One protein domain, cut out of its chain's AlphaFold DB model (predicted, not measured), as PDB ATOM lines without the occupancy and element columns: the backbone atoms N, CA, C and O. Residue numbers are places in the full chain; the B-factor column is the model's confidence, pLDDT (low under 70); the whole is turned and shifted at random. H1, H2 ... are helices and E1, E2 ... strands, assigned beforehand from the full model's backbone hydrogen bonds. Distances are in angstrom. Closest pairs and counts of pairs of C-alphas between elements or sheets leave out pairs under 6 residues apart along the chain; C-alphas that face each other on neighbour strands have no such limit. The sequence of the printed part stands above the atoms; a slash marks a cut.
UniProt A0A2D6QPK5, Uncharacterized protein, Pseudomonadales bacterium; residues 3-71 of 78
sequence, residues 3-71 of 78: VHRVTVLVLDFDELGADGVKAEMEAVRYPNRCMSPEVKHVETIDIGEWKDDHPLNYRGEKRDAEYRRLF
ATOM      1  N   VAL A   3      -6.874  39.284  23.310       93.56
ATOM      2  CA  VAL A   3      -7.135  39.782  24.660       93.56
ATOM      3  C   VAL A   3      -5.946  39.404  25.527       93.56
ATOM      4  O   VAL A   3      -5.463  38.273  25.463       93.56
ATOM      5  N   HIS A   4      -5.477  40.353  26.330       92.12
ATOM      6  CA  HIS A   4      -4.317  40.182  27.192       92.12
ATOM      7  C   HIS A   4      -4.741  40.301  28.655       92.12
ATOM      8  O   HIS A   4      -5.372  41.287  29.034       92.12
ATOM      9  N   ARG A   5      -4.369  39.323  29.482       91.69
ATOM     10  CA  ARG A   5      -4.390  39.446  30.941       91.69
ATOM     11  C   ARG A   5      -2.977  39.779  31.396       91.69
ATOM     12  O   ARG A   5      -2.062  38.984  31.196       91.69
ATOM     13  N   VAL A   6      -2.810  40.959  31.984       88.62
ATOM     14  CA  VAL A   6      -1.516  41.460  32.457       88.62
ATOM     15  C   VAL A   6      -1.507  41.436  33.980       88.62
ATOM     16  O   VAL A   6      -2.399  42.002  34.608       88.62
ATOM     17  N   THR A   7      -0.492  40.808  34.567       89.75
ATOM     18  CA  THR A   7      -0.221  40.872  36.006       89.75
ATOM     19  C   THR A   7       0.850  41.926  36.251       89.75
ATOM     20  O   THR A   7       1.946  41.834  35.691       89.75
ATOM     21  N   VAL A   8       0.543  42.916  37.089       87.38
ATOM     22  CA  VAL A   8       1.440  44.030  37.418       87.38
ATOM     23  C   VAL A   8       1.695  44.046  38.920       87.38
ATOM     24  O   VAL A   8       0.749  44.010  39.702       87.38
ATOM     25  N   LEU A   9       2.964  44.118  39.317       89.12
ATOM     26  CA  LEU A   9       3.363  44.447  40.681       89.12
ATOM     27  C   LEU A   9       3.458  45.968  40.802       89.12
ATOM     28  O   LEU A   9       4.139  46.596  39.996       89.12
ATOM     29  N   VAL A  10       2.813  46.546  41.812       87.81
ATOM     30  CA  VAL A  10       2.911  47.976  42.117       87.81
ATOM     31  C   VAL A  10       3.442  48.138  43.532       87.81
ATOM     32  O   VAL A  10       2.888  47.578  44.475       87.81
ATOM     33  N   LEU A  11       4.519  48.910  43.668       89.44
ATOM     34  CA  LEU A  11       4.972  49.419  44.959       89.44
ATOM     35  C   LEU A  11       4.263  50.751  45.223       89.44
ATOM     36  O   LEU A  11       4.470  51.712  44.479       89.44
ATOM     37  N   ASP A  12       3.407  50.768  46.243       89.12
ATOM     38  CA  ASP A  12       2.601  51.922  46.652       89.12
ATOM     39  C   ASP A  12       3.340  52.726  47.729       89.12
ATOM     40  O   ASP A  12       3.257  52.427  48.918       89.12
ATOM     41  N   PHE A  13       4.127  53.711  47.295       87.75
ATOM     42  CA  PHE A  13       4.913  54.555  48.200       87.75
ATOM     43  C   PHE A  13       4.098  55.686  48.847       87.75
ATOM     44  O   PHE A  13       4.574  56.279  49.813       87.75
ATOM     45  N   ASP A  14       2.893  55.959  48.339       87.06
ATOM     46  CA  ASP A  14       2.029  57.072  48.763       87.06
ATOM     47  C   ASP A  14       0.805  56.598  49.576       87.06
ATOM     48  O   ASP A  14      -0.080  57.396  49.879       87.06
ATOM     49  N   GLU A  15       0.751  55.311  49.938       90.69
ATOM     50  CA  GLU A  15      -0.320  54.696  50.739       90.69
ATOM     51  C   GLU A  15      -1.730  54.856  50.124       90.69
ATOM     52  O   GLU A  15      -2.730  54.996  50.832       90.69
ATOM     53  N   LEU A  16      -1.832  54.806  48.791       88.31
ATOM     54  CA  LEU A  16      -3.099  54.890  48.052       88.31
ATOM     55  C   LEU A  16      -4.038  53.706  48.331       88.31
ATOM     56  O   LEU A  16      -5.260  53.818  48.183       88.31
ATOM     57  N   GLY A  17      -3.475  52.553  48.695       90.19
ATOM     58  CA  GLY A  17      -4.207  51.308  48.879       90.19
ATOM     59  C   GLY A  17      -4.728  50.714  47.564       90.19
ATOM     60  O   GLY A  17      -4.593  51.282  46.481       90.19
ATOM     61  N   ALA A  18      -5.346  49.533  47.649       90.19
ATOM     62  CA  ALA A  18      -5.726  48.752  46.466       90.19
ATOM     63  C   ALA A  18      -6.703  49.487  45.527       90.19
ATOM     64  O   ALA A  18      -6.529  49.451  44.308       90.19
ATOM     65  N   ASP A  19      -7.707  50.172  46.083       90.31
ATOM     66  CA  ASP A  19      -8.699  50.909  45.292       90.31
ATOM     67  C   ASP A  19      -8.100  52.161  44.638       90.31
ATOM     68  O   ASP A  19      -8.415  52.455  43.484       90.31
ATOM     69  N   GLY A  20      -7.202  52.863  45.339       87.50
ATOM     70  CA  GLY A  20      -6.485  54.018  44.801       87.50
ATOM     71  C   GLY A  20      -5.538  53.621  43.669       87.50
ATOM     72  O   GLY A  20      -5.617  54.182  42.578       87.50
ATOM     73  N   VAL A  21      -4.727  52.576  43.872       87.00
ATOM     74  CA  VAL A  21      -3.855  52.019  42.823       87.00
ATOM     75  C   VAL A  21      -4.674  51.585  41.607       87.00
ATOM     76  O   VAL A  21      -4.315  51.914  40.477       87.00
ATOM     77  N   LYS A  22      -5.804  50.894  41.810       87.00
ATOM     78  CA  LYS A  22      -6.703  50.504  40.715       87.00
ATOM     79  C   LYS A  22      -7.231  51.720  39.953       87.00
ATOM     80  O   LYS A  22      -7.192  51.713  38.725       87.00
ATOM     81  N   ALA A  23      -7.715  52.743  40.657       85.81
ATOM     82  CA  ALA A  23      -8.242  53.953  40.033       85.81
ATOM     83  C   ALA A  23      -7.177  54.664  39.183       85.81
ATOM     84  O   ALA A  23      -7.453  55.035  38.042       85.81
ATOM     85  N   GLU A  24      -5.946  54.780  39.687       85.56
ATOM     86  CA  GLU A  24      -4.829  55.372  38.942       85.56
ATOM     87  C   GLU A  24      -4.413  54.516  37.731       85.56
ATOM     88  O   GLU A  24      -4.171  55.047  36.643       85.56
ATOM     89  N   MET A  25      -4.394  53.184  37.873       81.88
ATOM     90  CA  MET A  25      -4.130  52.262  36.761       81.88
ATOM     91  C   MET A  25      -5.201  52.350  35.665       81.88
ATOM     92  O   MET A  25      -4.868  52.319  34.481       81.88
ATOM     93  N   GLU A  26      -6.477  52.483  36.034       80.62
ATOM     94  CA  GLU A  26      -7.585  52.674  35.089       80.62
ATOM     95  C   GLU A  26      -7.568  54.074  34.447       80.62
ATOM     96  O   GLU A  26      -8.022  54.237  33.312       80.62
ATOM     97  N   ALA A  27      -7.014  55.079  35.134       78.25
ATOM     98  CA  ALA A  27      -6.933  56.456  34.654       78.25
ATOM     99  C   ALA A  27      -5.765  56.723  33.680       78.25
ATOM    100  O   ALA A  27      -5.768  57.772  33.031       78.25
ATOM    101  N   VAL A  28      -4.784  55.809  33.559       62.97
ATOM    102  CA  VAL A  28      -3.634  55.787  32.606       62.97
ATOM    103  C   VAL A  28      -2.843  57.107  32.496       62.97
ATOM    104  O   VAL A  28      -1.972  57.279  31.645       62.97
ATOM    105  N   ARG A  29      -3.064  58.063  33.397       54.84
ATOM    106  CA  ARG A  29      -2.253  59.273  33.532       54.84
ATOM    107  C   ARG A  29      -1.199  59.041  34.593       54.84
ATOM    108  O   ARG A  29      -1.139  59.796  35.549       54.84
ATOM    109  N   TYR A  30      -0.391  57.995  34.421       54.72
ATOM    110  CA  TYR A  30       0.665  57.647  35.364       54.72
ATOM    111  C   TYR A  30       1.518  58.880  35.710       54.72
ATOM    112  O   TYR A  30       2.318  59.328  34.878       54.72
ATOM    113  N   PRO A  31       1.445  59.409  36.941       51.75
ATOM    114  CA  PRO A  31       2.533  60.185  37.481       51.75
ATOM    115  C   PRO A  31       3.583  59.138  37.856       51.75
ATOM    116  O   PRO A  31       3.618  58.646  38.979       51.75
ATOM    117  N   ASN A  32       4.444  58.759  36.904       53.06
ATOM    118  CA  ASN A  32       5.543  57.789  37.082       53.06
ATOM    119  C   ASN A  32       6.574  58.199  38.166       53.06
ATOM    120  O   ASN A  32       7.688  57.688  38.193       53.06
ATOM    121  N   ARG A  33       6.253  59.175  39.023       56.56
ATOM    122  CA  ARG A  33       7.101  59.650  40.111       56.56
ATOM    123  C   ARG A  33       6.850  58.905  41.426       56.56
ATOM    124  O   ARG A  33       7.785  58.837  42.215       56.56
ATOM    125  N   CYS A  34       5.651  58.364  41.660       65.31
ATOM    126  CA  CYS A  34       5.285  57.771  42.956       65.31
ATOM    127  C   CYS A  34       4.857  56.298  42.922       65.31
ATOM    128  O   CYS A  34       4.800  55.661  43.967       65.31
ATOM    129  N   MET A  35       4.626  55.725  41.741       70.19
ATOM    130  CA  MET A  35       4.381  54.291  41.590       70.19
ATOM    131  C   MET A  35       5.483  53.659  40.747       70.19
ATOM    132  O   MET A  35       5.891  54.215  39.727       70.19
ATOM    133  N   SER A  36       5.935  52.472  41.156       76.50
ATOM    134  CA  SER A  36       6.897  51.658  40.404       76.50
ATOM    135  C   SER A  36       6.211  50.393  39.870       76.50
ATOM    136  O   SER A  36       6.347  49.336  40.493       76.50
ATOM    137  N   PRO A  37       5.435  50.478  38.771       82.19
ATOM    138  CA  PRO A  37       4.776  49.316  38.192       82.19
ATOM    139  C   PRO A  37       5.772  48.417  37.450       82.19
ATOM    140  O   PRO A  37       6.607  48.888  36.679       82.19
ATOM    141  N   GLU A  38       5.636  47.106  37.621       85.06
ATOM    142  CA  GLU A  38       6.401  46.099  36.886       85.06
ATOM    143  C   GLU A  38       5.466  45.012  36.347       85.06
ATOM    144  O   GLU A  38       4.736  44.374  37.107       85.06
ATOM    145  N   VAL A  39       5.489  44.772  35.033       88.12
ATOM    146  CA  VAL A  39       4.731  43.673  34.419       88.12
ATOM    147  C   VAL A  39       5.428  42.352  34.729       88.12
ATOM    148  O   VAL A  39       6.523  42.094  34.235       88.12
ATOM    149  N   LYS A  40       4.777  41.500  35.521       89.31
ATOM    150  CA  LYS A  40       5.299  40.180  35.902       89.31
ATOM    151  C   LYS A  40       4.910  39.089  34.916       89.31
ATOM    152  O   LYS A  40       5.682  38.167  34.679       89.31
ATOM    153  N   HIS A  41       3.711  39.183  34.349       89.38
ATOM    154  CA  HIS A  41       3.182  38.149  33.469       89.38
ATOM    155  C   HIS A  41       2.196  38.723  32.456       89.38
ATOM    156  O   HIS A  41       1.436  39.643  32.768       89.38
ATOM    157  N   VAL A  42       2.187  38.147  31.255       92.19
ATOM    158  CA  VAL A  42       1.205  38.447  30.211       92.19
ATOM    159  C   VAL A  42       0.683  37.133  29.646       92.19
ATOM    160  O   VAL A  42       1.419  36.395  28.995       92.19
ATOM    161  N   GLU A  43      -0.602  36.868  29.852       93.62
ATOM    162  CA  GLU A  43      -1.321  35.782  29.189       93.62
ATOM    163  C   GLU A  43      -2.131  36.358  28.028       93.62
ATOM    164  O   GLU A  43      -2.765  37.404  28.162       93.62
ATOM    165  N   THR A  44      -2.099  35.703  26.868       94.62
ATOM    166  CA  THR A  44      -2.756  36.196  25.651       94.62
ATOM    167  C   THR A  44      -3.652  35.129  25.054       94.62
ATOM    168  O   THR A  44      -3.206  34.006  24.832       94.62
ATOM    169  N   ILE A  45      -4.883  35.508  24.719       94.44
ATOM    170  CA  ILE A  45      -5.852  34.644  24.043       94.44
ATOM    171  C   ILE A  45      -6.314  35.321  22.760       94.44
ATOM    172  O   ILE A  45      -6.648  36.507  22.757       94.44
ATOM    173  N   ASP A  46      -6.325  34.571  21.662       95.88
ATOM    174  CA  ASP A  46      -6.952  35.014  20.419       95.88
ATOM    175  C   ASP A  46      -8.459  34.746  20.485       95.88
ATOM    176  O   ASP A  46      -8.885  33.616  20.726       95.88
ATOM    177  N   ILE A  47      -9.258  35.790  20.283       95.50
ATOM    178  CA  ILE A  47     -10.725  35.732  20.265       95.50
ATOM    179  C   ILE A  47     -11.289  35.784  18.836       95.50
ATOM    180  O   ILE A  47     -12.497  35.911  18.656       95.50
ATOM    181  N   GLY A  48     -10.438  35.692  17.809       94.50
ATOM    182  CA  GLY A  48     -10.867  35.792  16.415       94.50
ATOM    183  C   GLY A  48     -11.325  37.207  16.056       94.50
ATOM    184  O   GLY A  48     -10.760  38.194  16.528       94.50
ATOM    185  N   GLU A  49     -12.305  37.344  15.171       94.81
ATOM    186  CA  GLU A  49     -12.813  38.657  14.761       94.81
ATOM    187  C   GLU A  49     -13.710  39.286  15.835       94.81
ATOM    188  O   GLU A  49     -14.497  38.599  16.487       94.81
ATOM    189  N   TRP A  50     -13.600  40.606  16.012       93.81
ATOM    190  CA  TRP A  50     -14.474  41.338  16.926       93.81
ATOM    191  C   TRP A  50     -15.906  41.389  16.391       93.81
ATOM    192  O   TRP A  50     -16.120  41.588  15.196       93.81
ATOM    193  N   LYS A  51     -16.880  41.263  17.294       93.12
ATOM    194  CA  LYS A  51     -18.306  41.429  17.009       93.12
ATOM    195  C   LYS A  51     -18.939  42.299  18.089       93.12
ATOM    196  O   LYS A  51     -18.586  42.175  19.259       93.12
ATOM    197  N   ASP A  52     -19.890  43.152  17.723       94.38
ATOM    198  CA  ASP A  52     -20.526  44.078  18.674       94.38
ATOM    199  C   ASP A  52     -21.331  43.362  19.772       94.38
ATOM    200  O   ASP A  52     -21.546  43.911  20.853       94.38
ATOM    201  N   ASP A  53     -21.746  42.118  19.533       94.88
ATOM    202  CA  ASP A  53     -22.413  41.258  20.509       94.88
ATOM    203  C   ASP A  53     -21.439  40.476  21.411       94.88
ATOM    204  O   ASP A  53     -21.881  39.730  22.297       94.88
ATOM    205  N   HIS A  54     -20.122  40.660  21.239       94.50
ATOM    206  CA  HIS A  54     -19.107  39.977  22.033       94.50
ATOM    207  C   HIS A  54     -19.298  40.281  23.532       94.50
ATOM    208  O   HIS A  54     -19.480  41.443  23.906       94.50
ATOM    209  N   PRO A  55     -19.223  39.287  24.441       95.69
ATOM    210  CA  PRO A  55     -19.515  39.506  25.860       95.69
ATOM    211  C   PRO A  55     -18.650  40.579  26.543       95.69
ATOM    212  O   PRO A  55     -19.126  41.262  27.450       95.69
ATOM    213  N   LEU A  56     -17.418  40.789  26.066       94.56
ATOM    214  CA  LEU A  56     -16.524  41.859  26.537       94.56
ATOM    215  C   LEU A  56     -16.988  43.286  26.186       94.56
ATOM    216  O   LEU A  56     -16.471  44.233  26.774       94.56
ATOM    217  N   ASN A  57     -17.943  43.460  25.267       95.00
ATOM    218  CA  ASN A  57     -18.503  44.772  24.921       95.00
ATOM    219  C   ASN A  57     -19.473  45.310  25.994       95.00
ATOM    220  O   ASN A  57     -19.819  46.489  26.020       95.00
ATOM    221  N   TYR A  58     -19.933  44.444  26.897       94.62
ATOM    222  CA  TYR A  58     -20.866  44.805  27.959       94.62
ATOM    223  C   TYR A  58     -20.119  45.180  29.249       94.62
ATOM    224  O   TYR A  58     -18.928  44.926  29.405       94.62
ATOM    225  N   ARG A  59     -20.817  45.807  30.202       91.94
ATOM    226  CA  ARG A  59     -20.284  46.107  31.543       91.94
ATOM    227  C   ARG A  59     -20.857  45.140  32.582       91.94
ATOM    228  O   ARG A  59     -21.911  44.544  32.362       91.94
ATOM    229  N   GLY A  60     -20.177  45.026  33.721       93.44
ATOM    230  CA  GLY A  60     -20.606  44.193  34.846       93.44
ATOM    231  C   GLY A  60     -20.473  42.694  34.568       93.44
ATOM    232  O   GLY A  60     -19.589  42.269  33.824       93.44
ATOM    233  N   GLU A  61     -21.386  41.904  35.137       94.44
ATOM    234  CA  GLU A  61     -21.243  40.444  35.248       94.44
ATOM    235  C   GLU A  61     -21.025  39.728  33.909       94.44
ATOM    236  O   GLU A  61     -20.287  38.753  33.853       94.44
ATOM    237  N   LYS A  62     -21.599  40.219  32.799       94.56
ATOM    238  CA  LYS A  62     -21.409  39.590  31.479       94.56
ATOM    239  C   LYS A  62     -19.948  39.635  31.014       94.56
ATOM    240  O   LYS A  62     -19.447  38.648  30.476       94.56
ATOM    241  N   ARG A  63     -19.259  40.755  31.244       95.12
ATOM    242  CA  ARG A  63     -17.827  40.900  30.939       95.12
ATOM    243  C   ARG A  63     -16.978  40.122  31.929       95.12
ATOM    244  O   ARG A  63     -16.013  39.484  31.523       95.12
ATOM    245  N   ASP A  64     -17.347  40.153  33.205       93.25
ATOM    246  CA  ASP A  64     -16.576  39.499  34.262       93.25
ATOM    247  C   ASP A  64     -16.648  37.966  34.134       93.25
ATOM    248  O   ASP A  64     -15.637  37.279  34.281       93.25
ATOM    249  N   ALA A  65     -17.810  37.418  33.761       95.25
ATOM    250  CA  ALA A  65     -17.980  36.003  33.440       95.25
ATOM    251  C   ALA A  65     -17.153  35.588  32.214       95.25
ATOM    252  O   ALA A  65     -16.494  34.548  32.239       95.25
ATOM    253  N   GLU A  66     -17.134  36.415  31.166       95.88
ATOM    254  CA  GLU A  66     -16.317  36.154  29.981       95.88
ATOM    255  C   GLU A  66     -14.819  36.219  30.287       95.88
ATOM    256  O   GLU A  66     -14.065  35.356  29.844       95.88
ATOM    257  N   TYR A  67     -14.385  37.179  31.105       93.56
ATOM    258  CA  TYR A  67     -13.013  37.237  31.602       93.56
ATOM    259  C   TYR A  67     -12.627  35.943  32.335       93.56
ATOM    260  O   TYR A  67     -11.594  35.354  32.023       93.56
ATOM    261  N   ARG A  68     -13.474  35.453  33.253       93.69
ATOM    262  CA  ARG A  68     -13.232  34.185  33.967       93.69
ATOM    263  C   ARG A  68     -13.218  32.979  33.019       93.69
ATOM    264  O   ARG A  68     -12.444  32.054  33.240       93.69
ATOM    265  N   ARG A  69     -14.046  32.983  31.966       95.00
ATOM    266  CA  ARG A  69     -14.069  31.931  30.933       95.00
ATOM    267  C   ARG A  69     -12.784  31.916  30.107       95.00
ATOM    268  O   ARG A  69     -12.265  30.840  29.826       95.00
ATOM    269  N   LEU A  70     -12.304  33.091  29.698       94.00
ATOM    270  CA  LEU A  70     -11.064  33.235  28.939       94.00
ATOM    271  C   LEU A  70      -9.863  32.847  29.808       94.00
ATOM    272  O   LEU A  70      -9.010  32.095  29.358       94.00
ATOM    273  N   PHE A  71      -9.838  33.263  31.074       92.06
ATOM    274  CA  PHE A  71      -8.690  33.076  31.963       92.06
ATOM    275  C   PHE A  71      -9.053  32.277  33.237       92.06
ATOM    276  O   PHE A  71      -9.049  32.838  34.338       92.06
TER     277      PHE A  71
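Overview. This is residues 3 to 71 of the 78 residues of an uncharacterized protein of Pseudomonadales bacterium (UniProt A0A2D6QPK5). A long ribbon of two antiparallel strands, E1 and E2, makes the length of this model, with one short helix near each end: H1 by the end of E1 and the start of E2, H2 by the start of E1 and the end of E2. The two helices are apart, and residues 26 to 32 stand free. The printed part has 69 residues, with two named strands and two named helices in the order E1, H1, E2, H2; the class is mixed, helices and strands. The whole is loose, with a radius of gyration of the C-alphas of 14.8 A, and elongated, spanning 40 by 22 by 19 A.

Arrangement. E1, residues 3 to 12, and E2, residues 35 to 46, are antiparallel neighbours, their directions 166 degrees apart. N 5 and O 43 are within hydrogen-bond range at 2.8 A, as are N 38 and O 9 at 2.9 A. E2 bends by 56 degrees at residue 40. For H1, residues 17 to 27, the closest C-alphas to E1 are those of Val 21 and Asp 12, 7.5 A apart. For H2, residues 61 to 70, the closest C-alphas to E2 are those of Leu 70 and Ile 45, 7.3 A apart. E1 and H2 are near each other, with 5 pairs of C-alphas within 10 A. In H1 and H2 every O i to N i+4 pair is within hydrogen-bond range.

Along the chain. E1 begins at C-alpha 3, (-7.135, 39.782, 24.660), and is 26.9 A long. E2 is 30.8 A long from C-alpha 35 to C-alpha 46, (-6.952, 35.014, 20.419). H1 measures 15.4 A. H2 measures 14.0 A and ends at C-alpha 70, (-11.064, 33.235, 28.939).

Size, cuts and confidence. The two C-alphas farthest apart, those of Asp 14 and Glu 49, are 41.4 A apart. The printed part has no cut. The link from E2 to H2, residues 47 to 60, is long. Residues 28 to 34 have pLDDT under 70; the mean of the printed part is 87.0.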